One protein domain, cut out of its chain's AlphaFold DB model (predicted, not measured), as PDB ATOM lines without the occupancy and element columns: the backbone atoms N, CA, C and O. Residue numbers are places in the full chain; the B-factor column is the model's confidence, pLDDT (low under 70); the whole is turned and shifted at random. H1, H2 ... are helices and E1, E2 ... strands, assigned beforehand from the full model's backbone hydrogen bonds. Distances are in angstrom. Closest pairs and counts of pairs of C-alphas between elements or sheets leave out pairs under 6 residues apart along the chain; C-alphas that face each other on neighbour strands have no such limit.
ATOM      1  N   ARG A  15     166.521  57.304 124.036       92.81
ATOM      2  CA  ARG A  15     165.109  57.707 124.072       92.81
ATOM      3  C   ARG A  15     164.951  59.213 124.288       92.81
ATOM      4  O   ARG A  15     164.116  59.819 123.627       92.81
ATOM      5  N   GLN A  16     165.719  59.814 125.196       93.94
ATOM      6  CA  GLN A  16     165.640  61.258 125.456       93.94
ATOM      7  C   GLN A  16     166.159  62.074 124.268       93.94
ATOM      8  O   GLN A  16     165.528  63.054 123.879       93.94
ATOM      9  N   ALA A  17     167.267  61.650 123.658       91.25
ATOM     10  CA  ALA A  17     167.833  62.314 122.491       91.25
ATOM     11  C   ALA A  17     166.929  62.190 121.247       91.25
ATOM     12  O   ALA A  17     166.805  63.149 120.487       91.25
ATOM     13  N   ILE A  18     166.249  61.050 121.061       90.44
ATOM     14  CA  ILE A  18     165.217  60.864 120.028       90.44
ATOM     15  C   ILE A  18     164.020  61.777 120.306       90.44
ATOM     16  O   ILE A  18     163.607  62.526 119.422       90.44
ATOM     17  N   ALA A  19     163.477  61.744 121.528       90.19
ATOM     18  CA  ALA A  19     162.296  62.523 121.893       90.19
ATOM     19  C   ALA A  19     162.507  64.021 121.646       90.19
ATOM     20  O   ALA A  19     161.648  64.665 121.052       90.19
ATOM     21  N   GLN A  20     163.683  64.549 121.993       87.94
ATOM     22  CA  GLN A  20     164.014  65.957 121.791       87.94
ATOM     23  C   GLN A  20     163.808  66.421 120.332       87.94
ATOM     24  O   GLN A  20     163.206  67.470 120.094       87.94
ATOM     25  N   VAL A  21     164.278  65.656 119.342       87.00
ATOM     26  CA  VAL A  21     164.150  66.041 117.923       87.00
ATOM     27  C   VAL A  21     162.803  65.683 117.309       87.00
ATOM     28  O   VAL A  21     162.338  66.407 116.429       87.00
ATOM     29  N   VAL A  22     162.164  64.603 117.768       86.69
ATOM     30  CA  VAL A  22     160.810  64.220 117.336       86.69
ATOM     31  C   VAL A  22     159.791  65.257 117.807       86.69
ATOM     32  O   VAL A  22     158.929  65.658 117.030       86.69
ATOM     33  N   ASP A  23     159.926  65.756 119.034       84.81
ATOM     34  CA  ASP A  23     159.020  66.758 119.598       84.81
ATOM     35  C   ASP A  23     159.166  68.099 118.877       84.81
ATOM     36  O   ASP A  23     158.167  68.712 118.498       84.81
ATOM     37  N   ALA A  24     160.403  68.519 118.594       79.75
ATOM     38  CA  ALA A  24     160.663  69.708 117.787       79.75
ATOM     39  C   ALA A  24     160.091  69.576 116.365       79.75
ATOM     40  O   ALA A  24     159.448  70.500 115.867       79.75
ATOM     41  N   ALA A  25     160.276  68.422 115.717       80.56
ATOM     42  CA  ALA A  25     159.707  68.151 114.399       80.56
ATOM     43  C   ALA A  25     158.166  68.152 114.414       80.56
ATOM     44  O   ALA A  25     157.559  68.705 113.499       80.56
ATOM     45  N   GLY A  26     157.535  67.605 115.458       79.88
ATOM     46  CA  GLY A  26     156.080  67.635 115.645       79.88
ATOM     47  C   GLY A  26     155.542  69.056 115.830       79.88
ATOM     48  O   GLY A  26     154.573  69.441 115.180       79.88
ATOM     49  N   GLN A  27     156.215  69.890 116.631       77.50
ATOM     50  CA  GLN A  27     155.850  71.306 116.775       77.50
ATOM     51  C   GLN A  27     155.948  72.062 115.447       77.50
ATOM     52  O   GLN A  27     155.047  72.828 115.108       77.50
ATOM     53  N   ILE A  28     157.016  71.826 114.676       74.50
ATOM     54  CA  ILE A  28     157.191  72.418 113.344       74.50
ATOM     55  C   ILE A  28     156.068  71.960 112.407       74.50
ATOM     56  O   ILE A  28     155.463  72.796 111.740       74.50
ATOM     57  N   ALA A  29     155.750  70.662 112.390       74.94
ATOM     58  CA  ALA A  29     154.672  70.113 111.573       74.94
ATOM     59  C   ALA A  29     153.315  70.732 111.927       74.94
ATOM     60  O   ALA A  29     152.602  71.182 111.036       74.94
ATOM     61  N   LYS A  30     153.003  70.847 113.220       74.81
ATOM     62  CA  LYS A  30     151.762  71.448 113.718       74.81
ATOM     63  C   LYS A  30     151.636  72.929 113.364       74.81
ATOM     64  O   LYS A  30     150.582  73.349 112.899       74.81
ATOM     65  N   VAL A  31     152.694  73.718 113.564       69.69
ATOM     66  CA  VAL A  31     152.696  75.157 113.233       69.69
ATOM     67  C   VAL A  31     152.566  75.381 111.726       69.69
ATOM     68  O   VAL A  31     151.884  76.311 111.308       69.69
ATOM     69  N   ALA A  32     153.187  74.526 110.910       68.56
ATOM     70  CA  ALA A  32     153.105  74.603 109.453       68.56
ATOM     71  C   ALA A  32     151.856  73.919 108.856       68.56
ATOM     72  O   ALA A  32     151.636  74.023 107.651       68.56
ATOM     73  N   GLY A  33     151.049  73.241 109.682       67.06
ATOM     74  CA  GLY A  33     149.813  72.569 109.280       67.06
ATOM     75  C   GLY A  33     149.982  71.220 108.577       67.06
ATOM     76  O   GLY A  33     148.994  70.743 108.043       67.06
ATOM     77  N   LEU A  34     151.176  70.607 108.605       69.19
ATOM     78  CA  LEU A  34     151.555  69.456 107.770       69.19
ATOM     79  C   LEU A  34     150.706  68.199 108.033       69.19
ATOM     80  O   LEU A  34     150.824  67.571 109.085       69.19
ATOM     81  N   GLN A  35     149.945  67.761 107.032       64.06
ATOM     82  CA  GLN A  35     149.076  66.581 107.108       64.06
ATOM     83  C   GLN A  35     149.818  65.243 106.929       64.06
ATOM     84  O   GLN A  35     149.403  64.229 107.494       64.06
ATOM     85  N   ASP A  36     150.918  65.212 106.161       65.44
ATOM     86  CA  ASP A  36     151.657  63.971 105.869       65.44
ATOM     87  C   ASP A  36     153.179  64.166 105.667       65.44
ATOM     88  O   ASP A  36     153.723  63.835 104.606       65.44
ATOM     89  N   PRO A  37     153.922  64.704 106.655       67.25
ATOM     90  CA  PRO A  37     155.349  64.951 106.480       67.25
ATOM     91  C   PRO A  37     156.119  63.631 106.328       67.25
ATOM     92  O   PRO A  37     156.140  62.786 107.229       67.25
ATOM     93  N   SER A  38     156.803  63.440 105.194       65.00
ATOM     94  CA  SER A  38     157.780  62.356 105.080       65.00
ATOM     95  C   SER A  38     158.985  62.688 105.959       65.00
ATOM     96  O   SER A  38     159.480  63.819 105.947       65.00
ATOM     97  N   SER A  39     159.410  61.730 106.788       70.75
ATOM     98  CA  SER A  39     160.453  61.989 107.772       70.75
ATOM     99  C   SER A  39     161.319  60.777 108.102       70.75
ATOM    100  O   SER A  39     160.824  59.654 108.245       70.75
ATOM    101  N   GLY A  40     162.622  61.032 108.226       77.81
ATOM    102  CA  GLY A  40     163.636  60.070 108.642       77.81
ATOM    103  C   GLY A  40     164.449  60.608 109.816       77.81
ATOM    104  O   GLY A  40     164.815  61.785 109.833       77.81
ATOM    105  N   PHE A  41     164.724  59.738 110.782       84.00
ATOM    106  CA  PHE A  41     165.626  59.988 111.902       84.00
ATOM    107  C   PHE A  41     166.989  59.349 111.633       84.00
ATOM    108  O   PHE A  41     167.023  58.257 111.078       84.00
ATOM    109  N   SER A  42     168.086  59.961 112.074       86.88
ATOM    110  CA  SER A  42     169.393  59.301 112.176       86.88
ATOM    111  C   SER A  42     170.257  59.900 113.289       86.88
ATOM    112  O   SER A  42     169.985  60.995 113.785       86.88
ATOM    113  N   TRP A  43     171.314  59.185 113.673       91.12
ATOM    114  CA  TRP A  43     172.343  59.702 114.574       91.12
ATOM    115  C   TRP A  43     173.400  60.494 113.808       91.12
ATOM    116  O   TRP A  43     173.795  60.132 112.700       91.12
ATOM    117  N   GLU A  44     173.882  61.577 114.411       86.94
ATOM    118  CA  GLU A  44     175.009  62.356 113.909       86.94
ATOM    119  C   GLU A  44     176.062  62.497 115.010       86.94
ATOM    120  O   GLU A  44     175.757  62.928 116.124       86.94
ATOM    121  N   SER A  45     177.309  62.140 114.689       90.12
ATOM    122  CA  SER A  45     178.454  62.434 115.550       90.12
ATOM    123  C   SER A  45     178.645  63.943 115.649       90.12
ATOM    124  O   SER A  45     178.655  64.649 114.640       90.12
ATOM    125  N   CYS A  46     178.850  64.446 116.863       89.19
ATOM    126  CA  CYS A  46     179.108  65.866 117.082       89.19
ATOM    127  C   CYS A  46     180.567  66.279 116.844       89.19
ATOM    128  O   CYS A  46     180.908  67.447 117.018       89.19
ATOM    129  N   ASN A  47     181.424  65.337 116.448       84.75
ATOM    130  CA  ASN A  47     182.814  65.570 116.063       84.75
ATOM    131  C   ASN A  47     183.153  64.895 114.724       84.75
ATOM    132  O   ASN A  47     182.420  64.036 114.225       84.75
ATOM    133  N   ASP A  48     184.305  65.275 114.178       86.75
ATOM    134  CA  ASP A  48     184.884  64.776 112.928       86.75
ATOM    135  C   ASP A  48     185.456  63.350 113.027       86.75
ATOM    136  O   ASP A  48     185.728  62.724 112.006       86.75
ATOM    137  N   GLN A  49     185.595  62.804 114.239       86.62
ATOM    138  CA  GLN A  49     186.108  61.450 114.477       86.62
ATOM    139  C   GLN A  49     185.026  60.366 114.417       86.62
ATOM    140  O   GLN A  49     185.351  59.182 114.523       86.62
ATOM    141  N   GLY A  50     183.748  60.746 114.304       87.00
ATOM    142  CA  GLY A  50     182.641  59.790 114.326       87.00
ATOM    143  C   GLY A  50     182.493  59.087 115.678       87.00
ATOM    144  O   GLY A  50     182.220  57.892 115.710       87.00
ATOM    145  N   LYS A  51     182.767  59.780 116.790       90.25
ATOM    146  CA  LYS A  51     182.734  59.230 118.157       90.25
ATOM    147  C   LYS A  51     181.729  59.985 119.027       90.25
ATOM    148  O   LYS A  51     181.401  61.123 118.693       90.25
ATOM    149  N   PRO A  52     181.305  59.428 120.179       88.31
ATOM    150  CA  PRO A  52     180.516  60.181 121.146       88.31
ATOM    151  C   PRO A  52     181.113  61.567 121.482       88.31
ATOM    152  O   PRO A  52     182.341  61.710 121.507       88.31
ATOM    153  N   PRO A  53     180.272  62.572 121.793       91.69
ATOM    154  CA  PRO A  53     178.818  62.474 121.881       91.69
ATOM    155  C   PRO A  53     178.110  62.547 120.518       91.69
ATOM    156  O   PRO A  53     178.573  63.194 119.579       91.69
ATOM    157  N   TYR A  54     176.953  61.899 120.447       89.75
ATOM    158  CA  TYR A  54     176.014  61.944 119.336       89.75
ATOM    159  C   TYR A  54     174.846  62.880 119.639       89.75
ATOM    160  O   TYR A  54     174.513  63.162 120.796       89.75
ATOM    161  N   ARG A  55     174.189  63.319 118.568       89.81
ATOM    162  CA  ARG A  55     172.872  63.951 118.595       89.81
ATOM    163  C   ARG A  55     171.934  63.250 117.629       89.81
ATOM    164  O   ARG A  55     172.359  62.750 116.587       89.81
ATOM    165  N   GLY A  56     170.649  63.243 117.961       84.94
ATOM    166  CA  GLY A  56     169.620  62.869 117.001       84.94
ATOM    167  C   GLY A  56     169.481  63.946 115.927       84.94
ATOM    168  O   GLY A  56     169.633  65.135 116.216       84.94
ATOM    169  N   ARG A  57     169.154  63.549 114.700       82.31
ATOM    170  CA  ARG A  57     168.632  64.454 113.674       82.31
ATOM    171  C   ARG A  57     167.372  63.870 113.064       82.31
ATOM    172  O   ARG A  57     167.281  62.667 112.841       82.31
ATOM    173  N   VAL A  58     166.424  64.732 112.746       77.75
ATOM    174  CA  VAL A  58     165.206  64.383 112.013       77.75
ATOM    175  C   VAL A  58     165.174  65.232 110.765       77.75
ATOM    176  O   VAL A  58     165.448  66.412 110.862       77.75
ATOM    177  N   ALA A  59     164.846  64.685 109.603       75.00
ATOM    178  CA  ALA A  59     164.473  65.488 108.438       75.00
ATOM    179  C   ALA A  59     162.968  65.359 108.207       75.00
ATOM    180  O   ALA A  59     162.465  64.243 108.260       75.00
ATOM    181  N   ALA A  60     162.263  66.457 107.944       71.75
ATOM    182  CA  ALA A  60     160.850  66.474 107.568       71.75
ATOM    183  C   ALA A  60     160.665  67.211 106.235       71.75
ATOM    184  O   ALA A  60     161.236  68.286 106.042       71.75
ATOM    185  N   THR A  61     159.871  66.641 105.326       69.69
ATOM    186  CA  THR A  61     159.543  67.259 104.031       69.69
ATOM    187  C   THR A  61     158.231  68.045 104.088       69.69
ATOM    188  O   THR A  61     157.231  67.495 104.546       69.69
ATOM    189  N   MET A  62     158.186  69.263 103.543       64.06
ATOM    190  CA  MET A  62     157.008  70.155 103.588       64.06
ATOM    191  C   MET A  62     156.191  70.219 102.275       64.06
ATOM    192  O   MET A  62     155.273  71.023 102.154       64.06
ATOM    193  N   VAL A  63     156.497  69.375 101.283       53.19
ATOM    194  CA  VAL A  63     155.887  69.419  99.927       53.19
ATOM    195  C   VAL A  63     154.456  68.910  99.885       53.19
ATOM    196  O   VAL A  63     153.645  69.424  99.121       53.19
ATOM    197  N   ALA A  64     154.149  67.904 100.703       51.12
ATOM    198  CA  ALA A  64     152.838  67.263 100.710       51.12
ATOM    199  C   ALA A  64     151.705  68.205 101.164       51.12
ATOM    200  O   ALA A  64     150.549  67.835 101.020       51.12
ATOM    201  N   ASP A  65     152.035  69.408 101.658       46.91
ATOM    202  CA  ASP A  65     151.082  70.386 102.190       46.91
ATOM    203  C   ASP A  65     151.297  71.824 101.673       46.91
ATOM    204  O   ASP A  65     150.983  72.807 102.336       46.91
ATOM    205  N   GLY A  66     151.833  71.962 100.455       47.69
ATOM    206  CA  GLY A  66     151.747  73.217  99.692       47.69
ATOM    207  C   GLY A  66     152.800  74.289  99.995       47.69
ATOM    208  O   GLY A  66     152.701  75.397  99.470       47.69
ATOM    209  N   TRP A  67     153.832  73.987 100.785       44.09
ATOM    210  CA  TRP A  67     154.912  74.933 101.087       44.09
ATOM    211  C   TRP A  67     156.073  74.841 100.079       44.09
ATOM    212  O   TRP A  67     156.580  73.754  99.790       44.09
ATOM    213  N   ALA A  68     156.543  75.991  99.576       43.59
ATOM    214  CA  ALA A  68     157.669  76.093  98.639       43.59
ATOM    215  C   ALA A  68     159.001  76.442  99.341       43.59
ATOM    216  O   ALA A  68     159.023  77.182 100.323       43.59
ATOM    217  N   LEU A  69     160.125  75.921  98.821       41.44
ATOM    218  CA  LEU A  69     161.482  76.279  99.267       41.44
ATOM    219  C   LEU A  69     162.005  77.540  98.606       41.44
ATOM    220  O   LEU A  69     161.795  77.754  97.416       41.44
ATOM    221  N   GLY A  70     162.860  78.240  99.351       44.75
ATOM    222  CA  GLY A  70     163.624  79.364  98.837       44.75
ATOM    223  C   GLY A  70     162.813  80.648  98.834       44.75
ATOM    224  O   GLY A  70     161.607  80.666  99.073       44.75
ATOM    225  N   ALA A  71     163.515  81.750  98.614       41.91
ATOM    226  CA  ALA A  71     162.851  83.022  98.445       41.91
ATOM    227  C   ALA A  71     162.078  83.013  97.103       41.91
ATOM    228  O   ALA A  71     162.503  82.331  96.164       41.91
ATOM    229  N   PRO A  72     160.930  83.708  97.008       40.47
ATOM    230  CA  PRO A  72     160.119  83.755  95.789       40.47
ATOM    231  C   PRO A  72     160.927  84.259  94.577       40.47
ATOM    232  O   PRO A  72     162.000  84.843  94.763       40.47
ATOM    233  N   PRO A  73     160.432  84.064  93.333       42.31
ATOM    234  CA  PRO A  73     161.124  84.521  92.128       42.31
ATOM    235  C   PRO A  73     161.613  85.971  92.274       42.31
ATOM    236  O   PRO A  73     160.812  86.875  92.500       42.31
ATOM    237  N   GLY A  74     162.929  86.180  92.182       40.34
ATOM    238  CA  GLY A  74     163.569  87.494  92.340       40.34
ATOM    239  C   GLY A  74     164.259  87.752  93.686       40.34
ATOM    240  O   GLY A  74     164.849  88.816  93.851       40.34
ATOM    241  N   ALA A  75     164.238  86.808  94.630       34.22
ATOM    242  CA  ALA A  75     164.915  86.951  95.917       34.22
ATOM    243  C   ALA A  75     165.987  85.867  96.146       34.22
ATOM    244  O   ALA A  75     165.868  84.729  95.691       34.22
ATOM    245  N   HIS A  76     167.043  86.218  96.883       44.88
ATOM    246  CA  HIS A  76     168.136  85.316  97.252       44.88
ATOM    247  C   HIS A  76     168.154  85.101  98.769       44.88
ATOM    248  O   HIS A  76     168.079  86.065  99.528       44.88
ATOM    249  N   ALA A  77     168.296  83.852  99.218       41.06
ATOM    250  CA  ALA A  77     168.488  83.515 100.627       41.06
ATOM    251  C   ALA A  77     169.628  82.498 100.784       41.06
ATOM    252  O   ALA A  77     169.640  81.469 100.107       41.06
ATOM    253  N   ALA A  78     170.566  82.768 101.696       48.84
ATOM    254  CA  ALA A  78     171.481  81.759 102.226       48.84
ATOM    255  C   ALA A  78     170.803  81.091 103.436       48.84
ATOM    256  O   ALA A  78     170.195  81.787 104.243       48.84
ATOM    257  N   GLY A  79     170.848  79.753 103.495       58.78
ATOM    258  CA  GLY A  79     169.920  78.901 104.258       58.78
ATOM    259  C   GLY A  79     169.624  79.319 105.704       58.78
ATOM    260  O   GLY A  79     170.476  79.842 106.416       58.78
ATOM    261  N   THR A  80     168.405  79.035 106.155       61.19
ATOM    262  CA  THR A  80     167.878  79.539 107.428       61.19
ATOM    263  C   THR A  80     168.086  78.517 108.543       61.19
ATOM    264  O   THR A  80     167.764  77.342 108.376       61.19
ATOM    265  N   ALA A  81     168.584  78.944 109.703       60.16
ATOM    266  CA  ALA A  81     168.614  78.129 110.916       60.16
ATOM    267  C   ALA A  81     167.710  78.748 111.987       60.16
ATOM    268  O   ALA A  81     167.718  79.961 112.189       60.16
ATOM    269  N   ILE A  82     166.944  77.909 112.677       61.12
ATOM    270  CA  ILE A  82     166.151  78.273 113.858       61.12
ATOM    271  C   ILE A  82     166.597  77.401 115.032       61.12
ATOM    272  O   ILE A  82     167.123  76.313 114.815       61.12
ATOM    273  N   HIS A  83     166.407  77.837 116.274       64.12
ATOM    274  CA  HIS A  83     166.683  76.991 117.436       64.12
ATOM    275  C   HIS A  83     165.710  77.267 118.584       64.12
ATOM    276  O   HIS A  83     165.140  78.354 118.679       64.12
ATOM    277  N   ARG A  84     165.516  76.271 119.448       63.94
ATOM    278  CA  ARG A  84     164.699  76.328 120.666       63.94
ATOM    279  C   ARG A  84     165.120  75.189 121.597       63.94
ATOM    280  O   ARG A  84     165.302  74.076 121.120       63.94
ATOM    281  N   ASP A  85     165.283  75.468 122.890       75.19
ATOM    282  CA  ASP A  85     165.521  74.462 123.943       75.19
ATOM    283  C   ASP A  85     166.634  73.446 123.607       75.19
ATOM    284  O   ASP A  85     166.452  72.230 123.671       75.19
ATOM    285  N   GLY A  86     167.783  73.963 123.154       67.75
ATOM    286  CA  GLY A  86     168.949  73.150 122.781       67.75
ATOM    287  C   GLY A  86     168.837  72.412 121.441       67.75
ATOM    288  O   GLY A  86     169.814  71.818 120.991       67.75
ATOM    289  N   VAL A  87     167.687  72.499 120.764       70.75
ATOM    290  CA  VAL A  87     167.455  71.946 119.424       70.75
ATOM    291  C   VAL A  87     167.657  73.022 118.372       70.75
ATOM    292  O   VAL A  87     167.078  74.101 118.462       70.75
ATOM    293  N   MET A  88     168.431  72.724 117.335       76.06
ATOM    294  CA  MET A  88     168.567  73.571 116.147       76.06
ATOM    295  C   MET A  88     167.829  72.915 114.984       76.06
ATOM    296  O   MET A  88     167.961  71.717 114.798       76.06
ATOM    297  N   ALA A  89     167.100  73.662 114.162       73.69
ATOM    298  CA  ALA A  89     166.616  73.185 112.876       73.69
ATOM    299  C   ALA A  89     167.260  73.964 111.730       73.69
ATOM    300  O   ALA A  89     167.316  75.193 111.757       73.69
ATOM    301  N   ARG A  90     167.718  73.250 110.699       73.31
ATOM    302  CA  ARG A  90     168.149  73.848 109.428       73.31
ATOM    303  C   ARG A  90     167.021  73.752 108.411       73.31
ATOM    304  O   ARG A  90     166.478  72.672 108.206       73.31
ATOM    305  N   ILE A  91     166.684  74.869 107.783       68.06
ATOM    306  CA  ILE A  91     165.630  75.005 106.780       68.06
ATOM    307  C   ILE A  91     166.312  75.256 105.435       68.06
ATOM    308  O   ILE A  91     166.991  76.269 105.246       68.06
ATOM    309  N   GLY A  92     166.160  74.324 104.499       61.56
ATOM    310  CA  GLY A  92     166.790  74.435 103.189       61.56
ATOM    311  C   GLY A  92     166.487  73.269 102.257       61.56
ATOM    312  O   GLY A  92     165.821  72.302 102.618       61.56
ATOM    313  N   CYS A  93     166.990  73.365 101.030       53.06
ATOM    314  CA  CYS A  93     166.926  72.294 100.040       53.06
ATOM    315  C   CYS A  93     168.042  71.287 100.354       53.06
ATOM    316  O   CYS A  93     169.185  71.488  99.953       53.06
ATOM    317  N   LEU A  94     167.756  70.256 101.155       52.25
ATOM    318  CA  LEU A  94     168.789  69.297 101.577       52.25
ATOM    319  C   LEU A  94     169.069  68.195 100.535       52.25
ATOM    320  O   LEU A  94     170.060  67.483 100.667       52.25
ATOM    321  N   PHE A  95     168.226  68.069  99.501       48.12
ATOM    322  CA  PHE A  95     168.363  67.089  98.422       48.12
ATOM    323  C   PHE A  95     167.915  67.687  97.085       48.12
ATOM    324  O   PHE A  95     166.896  68.374  97.013       48.12
ATOM    325  N   THR A  96     168.639  67.392  96.006       41.81
ATOM    326  CA  THR A  96     168.197  67.702  94.641       41.81
ATOM    327  C   THR A  96     166.894  66.950  94.352       41.81
ATOM    328  O   THR A  96     166.898  65.724  94.278       41.81
ATOM    329  N   GLY A  97     165.782  67.679  94.225       47.00
ATOM    330  CA  GLY A  97     164.459  67.122  93.908       47.00
ATOM    331  C   GLY A  97     163.486  66.988  95.086       47.00
ATOM    332  O   GLY A  97     162.320  66.680  94.853       47.00
ATOM    333  N   ALA A  98     163.903  67.261  96.328       48.78
ATOM    334  CA  ALA A  98     162.987  67.321  97.468       48.78
ATOM    335  C   ALA A  98     162.600  68.780  97.735       48.78
ATOM    336  O   ALA A  98     163.420  69.574  98.197       48.78
ATOM    337  N   GLY A  99     161.350  69.150  97.453       52.16
ATOM    338  CA  GLY A  99     160.812  70.392  97.997       52.16
ATOM    339  C   GLY A  99     160.866  70.369  99.534       52.16
ATOM    340  O   GLY A  99     160.942  69.311 100.150       52.16
ATOM    341  N   GLY A 100     160.880  71.545 100.144       59.00
ATOM    342  CA  GLY A 100     160.907  71.828 101.589       59.00
ATOM    343  C   GLY A 100     161.574  70.809 102.496       59.00
ATOM    344  O   GLY A 100     160.867  69.888 102.866       59.00
ATOM    345  N   ALA A 101     162.812  70.988 102.978       68.25
ATOM    346  CA  ALA A 101     163.310  70.183 104.101       68.25
ATOM    347  C   ALA A 101     163.608  71.043 105.335       68.25
ATOM    348  O   ALA A 101     164.372  72.010 105.276       68.25
ATOM    349  N   VAL A 102     163.026  70.651 106.470       75.94
ATOM    350  CA  VAL A 102     163.413  71.152 107.791       75.94
ATOM    351  C   VAL A 102     164.075  70.018 108.545       75.94
ATOM    352  O   VAL A 102     163.530  68.918 108.625       75.94
ATOM    353  N   GLN A 103     165.261  70.279 109.085       77.88
ATOM    354  CA  GLN A 103     166.049  69.268 109.762       77.88
ATOM    355  C   GLN A 103     166.375  69.667 111.201       77.88
ATOM    356  O   GLN A 103     167.335  70.416 111.385       77.88
ATOM    357  N   PRO A 104     165.610  69.205 112.209       82.62
ATOM    358  CA  PRO A 104     165.984  69.329 113.615       82.62
ATOM    359  C   PRO A 104     167.217  68.498 113.996       82.62
ATOM    360  O   PRO A 104     167.400  67.381 113.518       82.62
ATOM    361  N   PHE A 105     168.018  69.042 114.905       85.12
ATOM    362  CA  PHE A 105     169.240  68.505 115.493       85.12
ATOM    363  C   PHE A 105     169.154  68.660 117.002       85.12
ATOM    364  O   PHE A 105     168.977  69.776 117.491       85.12
ATOM    365  N   GLY A 106     169.292  67.554 117.725       87.44
ATOM    366  CA  GLY A 106     169.269  67.544 119.180       87.44
ATOM    367  C   GLY A 106     170.590  68.000 119.787       87.44
ATOM    368  O   GLY A 106     171.560  68.327 119.093       87.44
ATOM    369  N   GLU A 107     170.639  67.962 121.111       91.81
ATOM    370  CA  GLU A 107     171.840  68.254 121.876       91.81
ATOM    371  C   GLU A 107     172.891  67.151 121.717       91.81
ATOM    372  O   GLU A 107     172.592  65.954 121.684       91.81
ATOM    373  N   CYS A 108     174.158  67.563 121.696       93.06
ATOM    374  CA  CYS A 108     175.323  66.682 121.681       93.06
ATOM    375  C   CYS A 108     175.591  66.077 123.061       93.06
ATOM    376  O   CYS A 108     176.619  66.345 123.682       93.06
ATOM    377  N   ARG A 109     174.633  65.299 123.570       93.69
ATOM    378  CA  ARG A 109     174.673  64.746 124.931       93.69
ATOM    379  C   ARG A 109     174.462  63.242 125.001       93.69
ATOM    380  O   ARG A 109     174.587  62.679 126.087       93.69
ATOM    381  N   ASN A 110     174.161  62.584 123.884       94.38
ATOM    382  CA  ASN A 110     174.091  61.131 123.853       94.38
ATOM    383  C   ASN A 110     175.517  60.560 123.814       94.38
ATOM    384  O   ASN A 110     176.300  60.919 122.939       94.38
ATOM    385  N   VAL A 111     175.882  59.709 124.774       93.12
ATOM    386  CA  VAL A 111     177.232  59.114 124.854       93.12
ATOM    387  C   VAL A 111     177.284  57.654 124.397       93.12
ATOM    388  O   VAL A 111     178.347  57.036 124.466       93.12
ATOM    389  N   THR A 112     176.156  57.107 123.944       92.00
ATOM    390  CA  THR A 112     176.061  55.773 123.350       92.00
ATOM    391  C   THR A 112     176.784  55.777 122.004       92.00
ATOM    392  O   THR A 112     176.737  56.753 121.256       92.00
ATOM    393  N   ASP A 113     177.511  54.706 121.694       91.25
ATOM    394  CA  ASP A 113     178.209  54.595 120.415       91.25
ATOM    395  C   ASP A 113     177.269  54.080 119.319       91.25
ATOM    396  O   ASP A 113     176.948  52.895 119.286       91.25
ATOM    397  N   HIS A 114     176.867  54.971 118.413       91.31
ATOM    398  CA  HIS A 114     175.913  54.683 117.338       91.31
ATOM    399  C   HIS A 114     176.564  54.380 115.977       91.31
ATOM    400  O   HIS A 114     175.881  54.373 114.956       91.31
ATOM    401  N   ARG A 115     177.879  54.111 115.912       88.06
ATOM    402  CA  ARG A 115     178.560  53.786 114.632       88.06
ATOM    403  C   ARG A 115     178.001  52.550 113.928       88.06
ATOM    404  O   ARG A 115     178.170  52.424 112.719       88.06
ATOM    405  N   ALA A 116     177.415  51.628 114.689       88.50
ATOM    406  CA  ALA A 116     176.853  50.379 114.179       88.50
ATOM    407  C   ALA A 116     175.347  50.472 113.877       88.50
ATOM    408  O   ALA A 116     174.768  49.504 113.383       88.50
ATOM    409  N   ASP A 117     174.710  51.610 114.164       83.44
ATOM    410  CA  ASP A 117     173.284  51.791 113.924       83.44
ATOM    411  C   ASP A 117     173.019  51.883 112.417       83.44
ATOM    412  O   ASP A 117     173.755  52.521 111.662       83.44
ATOM    413  N   SER A 118     171.951  51.229 111.961       65.44
ATOM    414  CA  SER A 118     171.554  51.269 110.557       65.44
ATOM    415  C   SER A 118     171.090  52.670 110.144       65.44
ATOM    416  O   SER A 118     170.645  53.476 110.963       65.44
ATOM    417  N   ASN A 119     171.203  52.954 108.842       64.38
ATOM    418  CA  ASN A 119     170.928  54.255 108.234       64.38
ATOM    419  C   ASN A 119     169.439  54.629 108.308       64.38
ATOM    420  O   ASN A 119     168.701  54.546 107.333       64.38
ATOM    421  N   GLY A 120     169.041  55.088 109.484       64.06
ATOM    422  CA  GLY A 120     167.844  55.844 109.769       64.06
ATOM    423  C   GLY A 120     166.533  55.069 109.871       64.06
ATOM    424  O   GLY A 120     166.241  54.131 109.135       64.06
ATOM    425  N   LEU A 121     165.702  55.519 110.807       74.38
ATOM    426  CA  LEU A 121     164.362  54.991 111.044       74.38
ATOM    427  C   LEU A 121     163.331  55.938 110.428       74.38
ATOM    428  O   LEU A 121     163.468  57.161 110.507       74.38
ATOM    429  N   ARG A 122     162.259  55.392 109.843       74.88
ATOM    430  CA  ARG A 122     161.100  56.207 109.449       74.88
ATOM    431  C   ARG A 122     160.287  56.541 110.694       74.88
ATOM    432  O   ARG A 122     159.741  55.644 111.326       74.88
ATOM    433  N   ILE A 123     160.168  57.827 111.014       78.44
ATOM    434  CA  ILE A 123     159.459  58.301 112.219       78.44
ATOM    435  C   ILE A 123     158.118  58.973 111.916       78.44
ATOM    436  O   ILE A 123     157.521  59.597 112.786       78.44
ATOM    437  N   LYS A 124     157.631  58.836 110.681       75.81
ATOM    438  CA  LYS A 124     156.391  59.454 110.197       75.81
ATOM    439  C   LYS A 124     155.207  59.262 111.153       75.81
ATOM    440  O   LYS A 124     154.489  60.213 111.430       75.81
ATOM    441  N   GLU A 125     155.036  58.057 111.689       77.25
ATOM    442  CA  GLU A 125     153.939  57.758 112.614       77.25
ATOM    443  C   GLU A 125     154.083  58.480 113.962       77.25
ATOM    444  O   GLU A 125     153.099  58.957 114.513       77.25
ATOM    445  N   GLN A 126     155.310  58.656 114.458       76.62
ATOM    446  CA  GLN A 126     155.550  59.376 115.714       76.62
ATOM    447  C   GLN A 126     155.226  60.871 115.584       76.62
ATOM    448  O   GLN A 126     154.783  61.487 116.548       76.62
ATOM    449  N   LEU A 127     155.399  61.450 114.390       75.62
ATOM    450  CA  LEU A 127     155.049  62.849 114.128       75.62
ATOM    451  C   LEU A 127     153.537  63.079 114.021       75.62
ATOM    452  O   LEU A 127     153.079  64.168 114.338       75.62
ATOM    453  N   ARG A 128     152.755  62.067 113.620       71.19
ATOM    454  CA  ARG A 128     151.283  62.157 113.542       71.19
ATOM    455  C   ARG A 128     150.606  62.212 114.916       71.19
ATOM    456  O   ARG A 128     149.433  62.556 114.999       71.19
ATOM    457  N   GLN A 129     151.321  61.842 115.978       64.75
ATOM    458  CA  GLN A 129     150.793  61.680 117.338       64.75
ATOM    459  C   GLN A 129     151.113  62.870 118.270       64.75
ATOM    460  O   GLN A 129     150.919  62.764 119.482       64.75
TER     461      GLN A 129
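AT A GLANCE: This is residues 15 to 129 of the 130 residues of an uncharacterized protein of Actinobacteria bacterium (UniProt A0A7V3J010). What is the main picture? One strongly twisted sheet of five strands, in the order E1 E2 E5 E4 E3, has the long helix H1 packed over one face, two layers in all. Short H2 packs on H1, and residues 71 to 76 stick out as a loop. What makes it up? The printed part has 115 residues, under half in named elements, along the chain H1 E1 E2 E3 E4 E5 H2; the sheet is antiparallel, the class mixed. It is compact, with a radius of gyration of the C-alphas of 14.4 A, spanning 44 by 31 by 27 A.

IN THESE COORDINATES: Where are the strands? E1 is residues 39 to 45, E2 54 to 61 and 23.1 A long, E5 101 to 105, E4 87 to 92, E3 80 to 84. Where are the helices? H1, residues 15 to 32, runs 25.4 A from C-alpha 15 at (165.109, 57.707, 124.072). H2, residues 124 to 127, ends at (155.049, 62.849, 114.128).

HOW THE PARTS SIT: What joins the strands? N 42 and O 57 of hairpin E1 and E2 are 2.9 A apart, N 58 and O 104 of E2 and E5 2.9 A, N 103 and O 90 of hairpin E4 and E5 2.8 A, and N 89 and O 82 of hairpin E3 and E4 2.7 A, each within hydrogen-bond range. E3 E4 E5 form a meander, each strand the antiparallel neighbour of the one before; with E2, antiparallel neighbour of E5, they make a Greek key. Where are the helices? H1 is on the sheet at a height of 7.7 A, over E2 and E5, and only just slantwise to the strands, at 32 degrees to E5 on the local plane; the closest C-alphas of H1 and E2 are those of Ile 18 and Gly 56, 5.7 A apart. H1 touches H2 with residues 22 to 29 alone, closest at the C-alphas of Gly 26 and Leu 127, 5.1 A; H2 only grazes the sheet. In H1 13 of 14 O i to N i+4 pairs are within hydrogen-bond range; H2 is too short for such a pair.

THE WHOLE: How large is it? The C-alphas farthest apart, of Gly 74 and Thr 112, are 46.1 A apart. Is it continuous? The printed part has no cut; the links E2 to E3 and E5 to H2 are long. Where is confidence low? Mean pLDDT of the printed part is 71.9, and 48 residues are under 70, among them 61 to 84.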